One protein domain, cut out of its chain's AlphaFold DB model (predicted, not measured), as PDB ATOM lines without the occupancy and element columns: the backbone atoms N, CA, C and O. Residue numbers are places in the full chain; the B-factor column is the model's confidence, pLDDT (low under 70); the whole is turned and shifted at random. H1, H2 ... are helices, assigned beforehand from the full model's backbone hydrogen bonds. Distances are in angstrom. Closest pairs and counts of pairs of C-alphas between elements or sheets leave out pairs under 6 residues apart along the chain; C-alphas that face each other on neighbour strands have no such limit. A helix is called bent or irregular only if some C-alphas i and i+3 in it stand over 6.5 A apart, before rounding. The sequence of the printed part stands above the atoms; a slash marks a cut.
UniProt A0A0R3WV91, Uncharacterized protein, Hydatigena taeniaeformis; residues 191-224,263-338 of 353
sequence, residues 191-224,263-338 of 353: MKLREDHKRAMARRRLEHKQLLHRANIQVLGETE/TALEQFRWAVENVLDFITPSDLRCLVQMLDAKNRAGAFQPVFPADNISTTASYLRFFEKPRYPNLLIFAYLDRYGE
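AT A GLANCE: This is residues 191 to 224 and 263 to 338 of the 353 residues of an uncharacterized protein of Hydatigena taeniaeformis (UniProt A0A0R3WV91). One long straight helix, H1, runs along one side of a small cluster of four helices, with H5 in the middle of H2, H3 and H4. H2 packs between H1 and H5, and residues 191 to 200 of H1 stick out past the cluster. The printed part has 110 residues with five named helices, H1 to H5 in chain order, and no named strand: all helix. The C-alphas of the printed part span 47 by 40 by 21 A along their three main axes, a flat outline, and the whole is only just compact, close to loose, with a radius of gyration of the C-alphas of 15.3 A.

HOW THE PARTS SIT: H1, residues 191 to 224, touches H2, residues 264 to 272, with residues 211 to 215 alone, opposite ways at a shallow tilt of 27 degrees; the closest C-alphas, of Ala 215 and Ala 271, are 6.3 A apart. H2 touches H5, residues 324 to 336, about perpendicular at 76 degrees, closest at C-alphas Val 272 and Ala 331, 5.7 A. H4, residues 309 to 316, and H5 form a helical hairpin at a shallow tilt of 14 degrees, closest at C-alphas Ile 309 and Leu 333, 6.1 A. H3, residues 281 to 295, touches H5 at a steep tilt of 64 degrees, closest at C-alphas Leu 287 and Ile 329, 6.7 A. H1 is apart from H3 and H4. In H1, H3, H4 and H5 every O i to N i+4 pair is within hydrogen-bond range; in H2 1 of 5 is, beside 4 of 6 O i to N i+3 pairs.

IN THESE COORDINATES: H1 begins at C-alpha 191 (214.961, 236.213, 253.681) and is 49.6 A long. H2, 13.4 A, is irregular: C-alphas 267 and 270 are 7.1 A apart. H3 is 20.8 A long, H4 10.7 A and H5 17.8 A, ending at C-alpha 336 (216.709, 200.518, 245.452).

THE WHOLE: Residues 225 to 262 are not printed, and C-alphas 224 and 263 are 17.9 A apart across the cut. The link from H3 to H4 is long, 13 residues. The pLDDT is under 70 at residues 218 to 224 and 338.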
ATOM      1  N   MET A 191     215.175 236.508 252.261       90.81
ATOM      2  CA  MET A 191     214.961 236.213 253.681       90.81
ATOM      3  C   MET A 191     213.625 235.491 253.874       90.81
ATOM      4  O   MET A 191     213.570 234.441 254.505       90.81
ATOM      5  N   LYS A 192     212.549 235.950 253.226       92.06
ATOM      6  CA  LYS A 192     211.257 235.255 253.267       92.06
ATOM      7  C   LYS A 192     211.360 233.809 252.767       92.06
ATOM      8  O   LYS A 192     210.850 232.918 253.443       92.06
ATOM      9  N   LEU A 193     212.060 233.557 251.658       92.00
ATOM     10  CA  LEU A 193     212.293 232.216 251.115       92.00
ATOM     11  C   LEU A 193     213.057 231.322 252.102       92.00
ATOM     12  O   LEU A 193     212.719 230.150 252.273       92.00
ATOM     13  N   ARG A 194     214.063 231.867 252.790       89.88
ATOM     14  CA  ARG A 194     214.822 231.147 253.820       89.88
ATOM     15  C   ARG A 194     213.942 230.775 255.011       89.88
ATOM     16  O   ARG A 194     213.986 229.638 255.486       89.88
ATOM     17  N   GLU A 195     213.120 231.704 255.476       91.25
ATOM     18  CA  GLU A 195     212.153 231.486 256.550       91.25
ATOM     19  C   GLU A 195     211.050 230.496 256.138       91.25
ATOM     20  O   GLU A 195     210.672 229.632 256.934       91.25
ATOM     21  N   ASP A 196     210.562 230.570 254.897       90.25
ATOM     22  CA  ASP A 196     209.629 229.609 254.299       90.25
ATOM     23  C   ASP A 196     210.249 228.209 254.247       90.25
ATOM     24  O   ASP A 196     209.626 227.244 254.695       90.25
ATOM     25  N   HIS A 197     211.501 228.094 253.796       85.88
ATOM     26  CA  HIS A 197     212.256 226.843 253.790       85.88
ATOM     27  C   HIS A 197     212.426 226.286 255.210       85.88
ATOM     28  O   HIS A 197     212.176 225.105 255.459       85.88
ATOM     29  N   LYS A 198     212.765 227.137 256.186       85.75
ATOM     30  CA  LYS A 198     212.875 226.748 257.599       85.75
ATOM     31  C   LYS A 198     211.541 226.244 258.153       85.75
ATOM     32  O   LYS A 198     211.512 225.223 258.843       85.75
ATOM     33  N   ARG A 199     210.429 226.915 257.831       90.06
ATOM     34  CA  ARG A 199     209.073 226.483 258.208       90.06
ATOM     35  C   ARG A 199     208.673 225.184 257.516       90.06
ATOM     36  O   ARG A 199     208.093 224.317 258.163       90.06
ATOM     37  N   ALA A 200     209.001 225.009 256.240       86.69
ATOM     38  CA  ALA A 200     208.784 223.758 255.520       86.69
ATOM     39  C   ALA A 200     209.538 222.598 256.190       86.69
ATOM     40  O   ALA A 200     208.927 221.584 256.514       86.69
ATOM     41  N   MET A 201     210.818 222.788 256.524       81.75
ATOM     42  CA  MET A 201     211.619 221.791 257.240       81.75
ATOM     43  C   MET A 201     211.067 221.480 258.639       81.75
ATOM     44  O   MET A 201     211.064 220.326 259.066       81.75
ATOM     45  N   ALA A 202     210.566 222.486 259.362       83.31
ATOM     46  CA  ALA A 202     209.932 222.280 260.663       83.31
ATOM     47  C   ALA A 202     208.636 221.457 260.558       83.31
ATOM     48  O   ALA A 202     208.434 220.547 261.362       83.31
ATOM     49  N   ARG A 203     207.798 221.724 259.545       86.94
ATOM     50  CA  ARG A 203     206.595 220.925 259.261       86.94
ATOM     51  C   ARG A 203     206.949 219.469 258.954       86.94
ATOM     52  O   ARG A 203     206.387 218.573 259.570       86.94
ATOM     53  N   ARG A 204     207.958 219.223 258.114       80.75
ATOM     54  CA  ARG A 204     208.407 217.855 257.796       80.75
ATOM     55  C   ARG A 204     208.969 217.115 259.008       80.75
ATOM     56  O   ARG A 204     208.675 215.942 259.200       80.75
ATOM     57  N   ARG A 205     209.707 217.794 259.896       79.94
ATOM     58  CA  ARG A 205     210.143 217.198 261.175       79.94
ATOM     59  C   ARG A 205     208.967 216.755 262.046       79.94
ATOM     60  O   ARG A 205     209.108 215.794 262.798       79.94
ATOM     61  N   LEU A 206     207.835 217.455 261.977       84.25
ATOM     62  CA  LEU A 206     206.625 217.065 262.692       84.25
ATOM     63  C   LEU A 206     205.967 215.840 262.051       84.25
ATOM     64  O   LEU A 206     205.673 214.889 262.768       84.25
ATOM     65  N   GLU A 207     205.800 215.826 260.729       82.31
ATOM     66  CA  GLU A 207     205.297 214.654 259.990       82.31
ATOM     67  C   GLU A 207     206.157 213.418 260.266       82.31
ATOM     68  O   GLU A 207     205.654 212.341 260.572       82.31
ATOM     69  N   HIS A 208     207.474 213.602 260.279       80.88
ATOM     70  CA  HIS A 208     208.425 212.568 260.635       80.88
ATOM     71  C   HIS A 208     208.179 212.005 262.056       80.88
ATOM     72  O   HIS A 208     208.109 210.789 262.254       80.88
ATOM     73  N   LYS A 209     207.973 212.879 263.050       79.38
ATOM     74  CA  LYS A 209     207.605 212.456 264.414       79.38
ATOM     75  C   LYS A 209     206.273 211.702 264.447       79.38
ATOM     76  O   LYS A 209     206.147 210.748 265.212       79.38
ATOM     77  N   GLN A 210     205.297 212.108 263.638       83.06
ATOM     78  CA  GLN A 210     204.005 211.425 263.534       83.06
ATOM     79  C   GLN A 210     204.152 210.027 262.922       83.06
ATOM     80  O   GLN A 210     203.565 209.083 263.447       83.06
ATOM     81  N   LEU A 211     204.980 209.868 261.882       78.62
ATOM     82  CA  LEU A 211     205.297 208.560 261.296       78.62
ATOM     83  C   LEU A 211     205.908 207.617 262.334       78.62
ATOM     84  O   LEU A 211     205.432 206.494 262.488       78.62
ATOM     85  N   LEU A 212     206.896 208.087 263.104       78.62
ATOM     86  CA  LEU A 212     207.471 207.293 264.197       78.62
ATOM     87  C   LEU A 212     206.435 206.915 265.243       78.62
ATOM     88  O   LEU A 212     206.425 205.784 265.721       78.62
ATOM     89  N   HIS A 213     205.578 207.857 265.627       79.56
ATOM     90  CA  HIS A 213     204.542 207.588 266.610       79.56
ATOM     91  C   HIS A 213     203.584 206.494 266.124       79.56
ATOM     92  O   HIS A 213     203.343 205.533 266.850       79.56
ATOM     93  N   ARG A 214     203.123 206.586 264.873       78.44
ATOM     94  CA  ARG A 214     202.233 205.598 264.257       78.44
ATOM     95  C   ARG A 214     202.902 204.230 264.104       78.44
ATOM     96  O   ARG A 214     202.274 203.222 264.415       78.44
ATOM     97  N   ALA A 215     204.164 204.193 263.671       73.50
ATOM     98  CA  ALA A 215     204.925 202.950 263.535       73.50
ATOM     99  C   ALA A 215     205.113 202.263 264.894       73.50
ATOM    100  O   ALA A 215     204.872 201.068 265.026       73.50
ATOM    101  N   ASN A 216     205.460 203.031 265.931       75.06
ATOM    102  CA  ASN A 216     205.639 202.500 267.279       75.06
ATOM    103  C   ASN A 216     204.343 201.934 267.876       75.06
ATOM    104  O   ASN A 216     204.411 200.922 268.563       75.06
ATOM    105  N   ILE A 217     203.182 202.554 267.626       76.38
ATOM    106  CA  ILE A 217     201.889 202.051 268.126       76.38
ATOM    107  C   ILE A 217     201.572 200.669 267.543       76.38
ATOM    108  O   ILE A 217     201.163 199.782 268.283       76.38
ATOM    109  N   GLN A 218     201.781 200.466 266.240       69.19
ATOM    110  CA  GLN A 218     201.485 199.176 265.607       69.19
ATOM    111  C   GLN A 218     202.485 198.087 266.003       69.19
ATOM    112  O   GLN A 218     202.084 196.953 266.242       69.19
ATOM    113  N   VAL A 219     203.769 198.435 266.146       65.06
ATOM    114  CA  VAL A 219     204.787 197.485 266.617       65.06
ATOM    115  C   VAL A 219     204.507 197.046 268.054       65.06
ATOM    116  O   VAL A 219     204.553 195.848 268.317       65.06
ATOM    117  N   LEU A 220     204.189 197.977 268.968       57.19
ATOM    118  CA  LEU A 220     203.885 197.614 270.357       57.19
ATOM    119  C   LEU A 220     202.571 196.833 270.482       57.19
ATOM    120  O   LEU A 220     202.552 195.838 271.204       57.19
ATOM    121  N   GLY A 221     201.523 197.237 269.753       54.12
ATOM    122  CA  GLY A 221     200.220 196.566 269.776       54.12
ATOM    123  C   GLY A 221     200.299 195.095 269.358       54.12
ATOM    124  O   GLY A 221     199.741 194.236 270.025       54.12
ATOM    125  N   GLU A 222     201.090 194.771 268.330       53.72
ATOM    126  CA  GLU A 222     201.285 193.380 267.896       53.72
ATOM    127  C   GLU A 222     202.154 192.551 268.862       53.72
ATOM    128  O   GLU A 222     202.034 191.325 268.921       53.72
ATOM    129  N   THR A 223     203.060 193.183 269.617       43.84
ATOM    130  CA  THR A 223     203.845 192.475 270.641       43.84
ATOM    131  C   THR A 223     203.049 192.169 271.901       43.84
ATOM    132  O   THR A 223     203.255 191.091 272.453       43.84
ATOM    133  N   GLU A 224     202.166 193.057 272.360       45.06
ATOM    134  CA  GLU A 224     201.363 192.825 273.572       45.06
ATOM    135  C   GLU A 224     200.371 191.666 273.377       45.06
ATOM    136  O   GLU A 224     200.346 190.750 274.202       45.06
ATOM    137  N   THR A 263     204.249 189.763 256.565       76.12
ATOM    138  CA  THR A 263     205.703 189.589 256.493       76.12
ATOM    139  C   THR A 263     206.365 190.794 257.171       76.12
ATOM    140  O   THR A 263     205.818 191.895 257.138       76.12
ATOM    141  N   ALA A 264     207.543 190.631 257.792       71.31
ATOM    142  CA  ALA A 264     208.263 191.743 258.451       71.31
ATOM    143  C   ALA A 264     208.418 192.959 257.537       71.31
ATOM    144  O   ALA A 264     208.328 194.101 257.972       71.31
ATOM    145  N   LEU A 265     208.580 192.672 256.251       77.81
ATOM    146  CA  LEU A 265     208.596 193.630 255.168       77.81
ATOM    147  C   LEU A 265     207.294 194.454 255.094       77.81
ATOM    148  O   LEU A 265     207.328 195.678 255.142       77.81
ATOM    149  N   GLU A 266     206.134 193.801 255.043       81.19
ATOM    150  CA  GLU A 266     204.819 194.449 254.909       81.19
ATOM    151  C   GLU A 266     204.465 195.313 256.124       81.19
ATOM    152  O   GLU A 266     203.867 196.379 255.972       81.19
ATOM    153  N   GLN A 267     204.905 194.897 257.314       81.44
ATOM    154  CA  GLN A 267     204.668 195.601 258.576       81.44
ATOM    155  C   GLN A 267     205.225 197.034 258.576       81.44
ATOM    156  O   GLN A 267     204.653 197.908 259.221       81.44
ATOM    157  N   PHE A 268     206.317 197.294 257.850       81.81
ATOM    158  CA  PHE A 268     206.957 198.614 257.806       81.81
ATOM    159  C   PHE A 268     206.758 199.360 256.486       81.81
ATOM    160  O   PHE A 268     206.941 200.578 256.465       81.81
ATOM    161  N   ARG A 269     206.349 198.687 255.400       82.44
ATOM    162  CA  ARG A 269     206.172 199.308 254.069       82.44
ATOM    163  C   ARG A 269     205.212 200.497 254.080       82.44
ATOM    164  O   ARG A 269     205.544 201.549 253.539       82.44
ATOM    165  N   TRP A 270     204.076 200.384 254.770       78.12
ATOM    166  CA  TRP A 270     203.110 201.486 254.874       78.12
ATOM    167  C   TRP A 270     203.699 202.722 255.582       78.12
ATOM    168  O   TRP A 270     203.327 203.854 255.281       78.12
ATOM    169  N   ALA A 271     204.633 202.533 256.524       74.31
ATOM    170  CA  ALA A 271     205.229 203.628 257.291       74.31
ATOM    171  C   ALA A 271     206.237 204.442 256.465       74.31
ATOM    172  O   ALA A 271     206.623 205.541 256.867       74.31
ATOM    173  N   VAL A 272     206.659 203.910 255.316       81.69
ATOM    174  CA  VAL A 272     207.714 204.482 254.476       81.69
ATOM    175  C   VAL A 272     207.260 204.801 253.048       81.69
ATOM    176  O   VAL A 272     208.075 205.206 252.217       81.69
ATOM    177  N   GLU A 273     205.961 204.686 252.766       78.06
ATOM    178  CA  GLU A 273     205.387 204.695 251.414       78.06
ATOM    179  C   GLU A 273     205.650 205.973 250.599       78.06
ATOM    180  O   GLU A 273     205.570 205.933 249.382       78.06
ATOM    181  N   ASN A 274     206.088 207.077 251.206       81.50
ATOM    182  CA  ASN A 274     206.482 208.303 250.487       81.50
ATOM    183  C   ASN A 274     207.691 208.998 251.134       81.50
ATOM    184  O   ASN A 274     207.929 210.190 250.949       81.50
ATOM    185  N   VAL A 275     208.458 208.271 251.955       86.81
ATOM    186  CA  VAL A 275     209.537 208.880 252.751       86.81
ATOM    187  C   VAL A 275     210.694 209.391 251.883       86.81
ATOM    188  O   VAL A 275     211.451 210.254 252.319       86.81
ATOM    189  N   LEU A 276     210.820 208.873 250.657       88.19
ATOM    190  CA  LEU A 276     211.883 209.217 249.711       88.19
ATOM    191  C   LEU A 276     211.481 210.301 248.700       88.19
ATOM    192  O   LEU A 276     212.356 210.828 248.024       88.19
ATOM    193  N   ASP A 277     210.206 210.682 248.617       87.19
ATOM    194  CA  ASP A 277     209.747 211.692 247.648       87.19
ATOM    195  C   ASP A 277     210.254 213.096 248.008       87.19
ATOM    196  O   ASP A 277     210.475 213.948 247.148       87.19
ATOM    197  N   PHE A 278     210.461 213.343 249.305       81.25
ATOM    198  CA  PHE A 278     210.939 214.615 249.836       81.25
ATOM    199  C   PHE A 278     212.077 214.387 250.828       81.25
ATOM    200  O   PHE A 278     211.888 214.434 252.043       81.25
ATOM    201  N   ILE A 279     213.275 214.164 250.295       87.00
ATOM    202  CA  ILE A 279     214.476 213.910 251.093       87.00
ATOM    203  C   ILE A 279     215.015 215.224 251.677       87.00
ATOM    204  O   ILE A 279     215.274 216.187 250.949       87.00
ATOM    205  N   THR A 280     215.229 215.284 252.996       86.19
ATOM    206  CA  THR A 280     215.906 216.430 253.617       86.19
ATOM    207  C   THR A 280     217.432 216.311 253.487       86.19
ATOM    208  O   THR A 280     217.975 215.212 253.370       86.19
ATOM    209  N   PRO A 281     218.195 217.414 253.614       87.25
ATOM    210  CA  PRO A 281     219.659 217.342 253.650       87.25
ATOM    211  C   PRO A 281     220.216 216.454 254.774       87.25
ATOM    212  O   PRO A 281     221.345 215.975 254.700       87.25
ATOM    213  N   SER A 282     219.456 216.240 255.855       83.25
ATOM    214  CA  SER A 282     219.861 215.308 256.909       83.25
ATOM    215  C   SER A 282     219.731 213.855 256.468       83.25
ATOM    216  O   SER A 282     220.587 213.040 256.802       83.25
ATOM    217  N   ASP A 283     218.693 213.566 255.697       88.44
ATOM    218  CA  ASP A 283     218.358 212.228 255.219       88.44
ATOM    219  C   ASP A 283     219.354 211.803 254.150       88.44
ATOM    220  O   ASP A 283     219.912 210.714 254.238       88.44
ATOM    221  N   LEU A 284     219.695 212.716 253.232       90.19
ATOM    222  CA  LEU A 284     220.787 212.515 252.277       90.19
ATOM    223  C   LEU A 284     222.097 212.170 252.984       90.19
ATOM    224  O   LEU A 284     222.748 211.203 252.612       90.19
ATOM    225  N   ARG A 285     222.480 212.917 254.030       89.19
ATOM    226  CA  ARG A 285     223.703 212.609 254.789       89.19
ATOM    227  C   ARG A 285     223.642 211.222 255.420       89.19
ATOM    228  O   ARG A 285     224.632 210.508 255.366       89.19
ATOM    229  N   CYS A 286     222.496 210.840 255.980       87.25
ATOM    230  CA  CYS A 286     222.309 209.515 256.559       87.25
ATOM    231  C   CYS A 286     222.439 208.403 255.505       87.25
ATOM    232  O   CYS A 286     223.140 207.422 255.742       87.25
ATOM    233  N   LEU A 287     221.803 208.567 254.341       90.81
ATOM    234  CA  LEU A 287     221.870 207.604 253.241       90.81
ATOM    235  C   LEU A 287     223.286 207.500 252.670       90.81
ATOM    236  O   LEU A 287     223.795 206.397 252.500       90.81
ATOM    237  N   VAL A 288     223.953 208.634 252.445       89.19
ATOM    238  CA  VAL A 288     225.344 208.675 251.972       89.19
ATOM    239  C   VAL A 288     226.281 208.003 252.971       89.19
ATOM    240  O   VAL A 288     227.124 207.218 252.561       89.19
ATOM    241  N   GLN A 289     226.125 208.256 254.273       85.44
ATOM    242  CA  GLN A 289     226.930 207.594 255.305       85.44
ATOM    243  C   GLN A 289     226.723 206.078 255.318       85.44
ATOM    244  O   GLN A 289     227.690 205.336 255.452       85.44
ATOM    245  N   MET A 290     225.481 205.615 255.162       88.69
ATOM    246  CA  MET A 290     225.170 204.188 255.077       88.69
ATOM    247  C   MET A 290     225.802 203.549 253.831       88.69
ATOM    248  O   MET A 290     226.437 202.502 253.945       88.69
ATOM    249  N   LEU A 291     225.691 204.195 252.666       88.12
ATOM    250  CA  LEU A 291     226.298 203.715 251.420       88.12
ATOM    251  C   LEU A 291     227.831 203.720 251.486       88.12
ATOM    252  O   LEU A 291     228.457 202.734 251.111       88.12
ATOM    253  N   ASP A 292     228.441 204.789 252.007       84.12
ATOM    254  CA  ASP A 292     229.894 204.877 252.208       84.12
ATOM    255  C   ASP A 292     230.386 203.780 253.157       84.12
ATOM    256  O   ASP A 292     231.375 203.108 252.868       84.12
ATOM    257  N   ALA A 293     229.660 203.537 254.255       82.12
ATOM    258  CA  ALA A 293     229.980 202.474 255.199       82.12
ATOM    259  C   ALA A 293     229.923 201.088 254.547       82.12
ATOM    260  O   ALA A 293     230.810 200.282 254.808       82.12
ATOM    261  N   LYS A 294     228.936 200.818 253.678       80.12
ATOM    262  CA  LYS A 294     228.872 199.574 252.890       80.12
ATOM    263  C   LYS A 294     230.047 199.462 251.915       80.12
ATOM    264  O   LYS A 294     230.706 198.431 251.877       80.12
ATOM    265  N   ASN A 295     230.352 200.531 251.183       83.12
ATOM    266  CA  ASN A 295     231.398 200.530 250.154       83.12
ATOM    267  C   ASN A 295     232.816 200.432 250.734       83.12
ATOM    268  O   ASN A 295     233.711 199.873 250.107       83.12
ATOM    269  N   ARG A 296     233.039 200.974 251.935       81.75
ATOM    270  CA  ARG A 296     234.346 200.973 252.613       81.75
ATOM    271  C   ARG A 296     234.508 199.846 253.625       81.75
ATOM    272  O   ARG A 296     235.541 199.786 254.290       81.75
ATOM    273  N   ALA A 297     233.517 198.966 253.745       76.62
ATOM    274  CA  ALA A 297     233.528 197.880 254.715       76.62
ATOM    275  C   ALA A 297     234.666 196.872 254.456       76.62
ATOM    276  O   ALA A 297     235.154 196.233 255.386       76.62
ATOM    277  N   GLY A 298     235.149 196.754 253.213       81.69
ATOM    278  CA  GLY A 298     236.184 195.784 252.859       81.69
ATOM    279  C   GLY A 298     235.690 194.358 253.111       81.69
ATOM    280  O   GLY A 298     234.678 193.957 252.552       81.69
ATOM    281  N   ALA A 299     236.392 193.606 253.965       81.31
ATOM    282  CA  ALA A 299     235.980 192.262 254.393       81.31
ATOM    283  C   ALA A 299     234.961 192.266 255.549       81.31
ATOM    284  O   ALA A 299     234.532 191.210 256.007       81.31
ATOM    285  N   PHE A 300     234.608 193.440 256.065       78.62
ATOM    286  CA  PHE A 300     233.566 193.581 257.066       78.62
ATOM    287  C   PHE A 300     232.213 193.821 256.396       78.62
ATOM    288  O   PHE A 300     232.145 194.288 255.264       78.62
ATOM    289  N   GLN A 301     231.122 193.565 257.113       75.19
ATOM    290  CA  GLN A 301     229.769 193.810 256.608       75.19
ATOM    291  C   GLN A 301     228.935 194.507 257.678       75.19
ATOM    292  O   GLN A 301     228.907 194.014 258.796       75.19
ATOM    293  N   PRO A 302     228.230 195.617 257.417       77.19
ATOM    294  CA  PRO A 302     227.412 196.254 258.447       77.19
ATOM    295  C   PRO A 302     226.383 195.282 259.050       77.19
ATOM    296  O   PRO A 302     225.721 194.534 258.339       77.19
ATOM    297  N   VAL A 303     226.245 195.308 260.380       80.69
ATOM    298  CA  VAL A 303     225.231 194.511 261.094       80.69
ATOM    299  C   VAL A 303     223.826 195.033 260.780       80.69
ATOM    300  O   VAL A 303     222.882 194.262 260.620       80.69
ATOM    301  N   PHE A 304     223.692 196.358 260.668       82.81
ATOM    302  CA  PHE A 304     222.481 197.033 260.225       82.81
ATOM    303  C   PHE A 304     222.843 198.259 259.359       82.81
ATOM    304  O   PHE A 304     223.698 199.048 259.770       82.81
ATOM    305  N   PRO A 305     222.180 198.473 258.209       85.56
ATOM    306  CA  PRO A 305     221.283 197.518 257.556       85.56
ATOM    307  C   PRO A 305     222.032 196.253 257.113       85.56
ATOM    308  O   PRO A 305     223.224 196.311 256.828       85.56
ATOM    309  N   ALA A 306     221.321 195.127 257.068       84.06
ATOM    310  CA  ALA A 306     221.864 193.878 256.547       84.06
ATOM    311  C   ALA A 306     221.964 193.932 255.011       84.06
ATOM    312  O   ALA A 306     221.391 194.819 254.371       84.06
ATOM    313  N   ASP A 307     222.647 192.956 254.407       79.44
ATOM    314  CA  ASP A 307     222.814 192.908 252.943       79.44
ATOM    315  C   ASP A 307     221.494 192.760 252.202       79.44
ATOM    316  O   ASP A 307     221.335 193.278 251.102       79.44
ATOM    317  N   ASN A 308     220.545 192.066 252.822       82.94
ATOM    318  CA  ASN A 308     219.240 191.828 252.248       82.94
ATOM    319  C   ASN A 308     218.151 192.613 253.006       82.94
ATOM    320  O   ASN A 308     218.228 192.875 254.218       82.94
ATOM    321  N   ILE A 309     217.110 192.990 252.266       86.19
ATOM    322  CA  ILE A 309     215.990 193.777 252.786       86.19
ATOM    323  C   ILE A 309     215.163 192.994 253.817       86.19
ATOM    324  O   ILE A 309     214.739 193.555 254.824       86.19
ATOM    325  N   SER A 310     214.994 191.684 253.622       85.06
ATOM    326  CA  SER A 310     214.173 190.820 254.484       85.06
ATOM    327  C   SER A 310     214.742 190.670 255.905       85.06
ATOM    328  O   SER A 310     214.026 190.793 256.904       85.06
ATOM    329  N   THR A 311     216.053 190.476 256.022       85.12
ATOM    330  CA  THR A 311     216.803 190.427 257.281       85.12
ATOM    331  C   THR A 311     216.815 191.802 257.936       85.12
ATOM    332  O   THR A 311     216.549 191.899 259.132       85.12
ATOM    333  N   THR A 312     217.010 192.877 257.161       87.12
ATOM    334  CA  THR A 312     216.898 194.254 257.675       87.12
ATOM    335  C   THR A 312     215.512 194.513 258.277       87.12
ATOM    336  O   THR A 312     215.414 195.016 259.396       87.12
ATOM    337  N   ALA A 313     214.440 194.105 257.588       86.12
ATOM    338  CA  ALA A 313     213.061 194.212 258.067       86.12
ATOM    339  C   ALA A 313     212.821 193.384 259.337       86.12
ATOM    340  O   ALA A 313     212.145 193.820 260.266       86.12
ATOM    341  N   SER A 314     213.406 192.186 259.398       85.12
ATOM    342  CA  SER A 314     213.321 191.312 260.567       85.12
ATOM    343  C   SER A 314     213.987 191.947 261.786       85.12
ATOM    344  O   SER A 314     213.431 191.879 262.881       85.12
ATOM    345  N   TYR A 315     215.120 192.637 261.604       85.25
ATOM    346  CA  TYR A 315     215.774 193.355 262.694       85.25
ATOM    347  C   TYR A 315     214.947 194.513 263.239       85.25
ATOM    348  O   TYR A 315     214.954 194.725 264.450       85.25
ATOM    349  N   LEU A 316     214.178 195.211 262.393       84.56
ATOM    350  CA  LEU A 316     213.305 196.307 262.830       84.56
ATOM    351  C   LEU A 316     212.317 195.885 263.931       84.56
ATOM    352  O   LEU A 316     212.020 196.694 264.806       84.56
ATOM    353  N   ARG A 317     211.881 194.617 263.944       81.69
ATOM    354  CA  ARG A 317     210.973 194.052 264.960       81.69
ATOM    355  C   ARG A 317     211.598 193.914 266.348       81.69
ATOM    356  O   ARG A 317     210.868 193.842 267.331       81.69
ATOM    357  N   PHE A 318     212.925 193.839 266.436       81.25
ATOM    358  CA  PHE A 318     213.633 193.717 267.713       81.25
ATOM    359  C   PHE A 318     213.970 195.077 268.333       81.25
ATOM    360  O   PHE A 318     214.365 195.141 269.498       81.25
ATOM    361  N   PHE A 319     213.806 196.179 267.591       79.19
ATOM    362  CA  PHE A 319     213.927 197.509 268.172       79.19
ATOM    363  C   PHE A 319     212.676 197.824 268.985       79.19
ATOM    364  O   PHE A 319     211.568 197.791 268.466       79.19
ATOM    365  N   GLU A 320     212.870 198.232 270.240       74.62
ATOM    366  CA  GLU A 320     211.789 198.735 271.100       74.62
ATOM    367  C   GLU A 320     210.978 199.841 270.403       74.62
ATOM    368  O   GLU A 320     209.754 199.872 270.491       74.62
ATOM    369  N   LYS A 321     211.675 200.739 269.692       76.69
ATOM    370  CA  LYS A 321     211.096 201.763 268.814       76.69
ATOM    371  C   LYS A 321     212.008 201.959 267.598       76.69
ATOM    372  O   LYS A 321     213.127 202.458 267.792       76.69
ATOM    373  N   PRO A 322     211.604 201.589 266.364       79.19
ATOM    374  CA  PRO A 322     212.403 201.877 265.177       79.19
ATOM    375  C   PRO A 322     212.626 203.384 265.054       79.19
ATOM    376  O   PRO A 322     211.698 204.185 265.145       79.19
ATOM    377  N   ARG A 323     213.885 203.787 264.874       85.25
ATOM    378  CA  ARG A 323     214.238 205.196 264.674       85.25
ATOM    379  C   ARG A 323     214.006 205.596 263.227       85.25
ATOM    380  O   ARG A 323     213.990 204.754 262.333       85.25
ATOM    381  N   TYR A 324     213.932 206.901 262.983       86.75
ATOM    382  CA  TYR A 324     213.799 207.408 261.621       86.75
ATOM    383  C   TYR A 324     214.856 206.904 260.662       86.75
ATOM    384  O   TYR A 324     214.470 206.441 259.596       86.75
ATOM    385  N   PRO A 325     216.160 206.962 261.014       88.25
ATOM    386  CA  PRO A 325     217.195 206.525 260.093       88.25
ATOM    387  C   PRO A 325     216.995 205.061 259.711       88.25
ATOM    388  O   PRO A 325     217.176 204.707 258.558       88.25
ATOM    389  N   ASN A 326     216.525 204.232 260.648       89.38
ATOM    390  CA  ASN A 326     216.253 202.820 260.408       89.38
ATOM    391  C   ASN A 326     215.139 202.644 259.367       89.38
ATOM    392  O   ASN A 326     215.292 201.855 258.442       89.38
ATOM    393  N   LEU A 327     214.047 203.407 259.494       88.62
ATOM    394  CA  LEU A 327     212.936 203.391 258.537       88.62
ATOM    395  C   LEU A 327     213.333 203.987 257.182       88.62
ATOM    396  O   LEU A 327     212.948 203.461 256.147       88.62
ATOM    397  N   LEU A 328     214.124 205.059 257.178       89.50
ATOM    398  CA  LEU A 328     214.635 205.702 255.970       89.50
ATOM    399  C   LEU A 328     215.557 204.760 255.182       89.50
ATOM    400  O   LEU A 328     215.404 204.617 253.973       89.50
ATOM    401  N   ILE A 329     216.488 204.100 255.873       90.25
ATOM    402  CA  ILE A 329     217.390 203.103 255.291       90.25
ATOM    403  C   ILE A 329     216.589 201.909 254.771       90.25
ATOM    404  O   ILE A 329     216.826 201.461 253.654       90.25
ATOM    405  N   PHE A 330     215.619 201.423 255.547       89.50
ATOM    406  CA  PHE A 330     214.721 200.358 255.113       89.50
ATOM    407  C   PHE A 330     213.968 200.735 253.834       89.50
ATOM    408  O   PHE A 330     213.987 199.970 252.880       89.50
ATOM    409  N   ALA A 331     213.391 201.936 253.768       90.25
ATOM    410  CA  ALA A 331     212.696 202.429 252.582       90.25
ATOM    411  C   ALA A 331     213.610 202.518 251.359       90.25
ATOM    412  O   ALA A 331     213.205 202.183 250.248       90.25
ATOM    413  N   TYR A 332     214.843 202.987 251.565       91.12
ATOM    414  CA  TYR A 332     215.842 203.067 250.508       91.12
ATOM    415  C   TYR A 332     216.186 201.678 249.972       91.12
ATOM    416  O   TYR A 332     216.203 201.480 248.763       91.12
ATOM    417  N   LEU A 333     216.406 200.705 250.856       88.94
ATOM    418  CA  LEU A 333     216.713 199.331 250.465       88.94
ATOM    419  C   LEU A 333     215.506 198.608 249.849       88.94
ATOM    420  O   LEU A 333     215.693 197.819 248.935       88.94
ATOM    421  N   ASP A 334     214.281 198.899 250.290       88.25
ATOM    422  CA  ASP A 334     213.050 198.350 249.701       88.25
ATOM    423  C   ASP A 334     212.848 198.846 248.259       88.25
ATOM    424  O   ASP A 334     212.417 198.084 247.400       88.25
ATOM    425  N   ARG A 335     213.201 200.107 247.964       87.88
ATOM    426  CA  ARG A 335     213.062 200.674 246.608       87.88
ATOM    427  C   ARG A 335     214.256 200.442 245.690       87.88
ATOM    428  O   ARG A 335     214.064 200.293 244.490       87.88
ATOM    429  N   TYR A 336     215.468 200.479 246.233       85.88
ATOM    430  CA  TYR A 336     216.709 200.518 245.452       85.88
ATOM    431  C   TYR A 336     217.713 199.431 245.840       85.88
ATOM    432  O   TYR A 336     218.740 199.301 245.186       85.88
ATOM    433  N   GLY A 337     217.454 198.640 246.885       76.12
ATOM    434  CA  GLY A 337     218.404 197.643 247.389       76.12
ATOM    435  C   GLY A 337     218.642 196.463 246.445       76.12
ATOM    436  O   GLY A 337     219.692 195.837 246.536       76.12
ATOM    437  N   GLU A 338     217.707 196.189 245.532       66.00
ATOM    438  CA  GLU A 338     217.847 195.159 244.489       66.00
ATOM    439  C   GLU A 338     218.338 195.723 243.146       66.00
ATOM    440  O   GLU A 338     218.688 194.960 242.248       66.00
TER     441      GLU A 338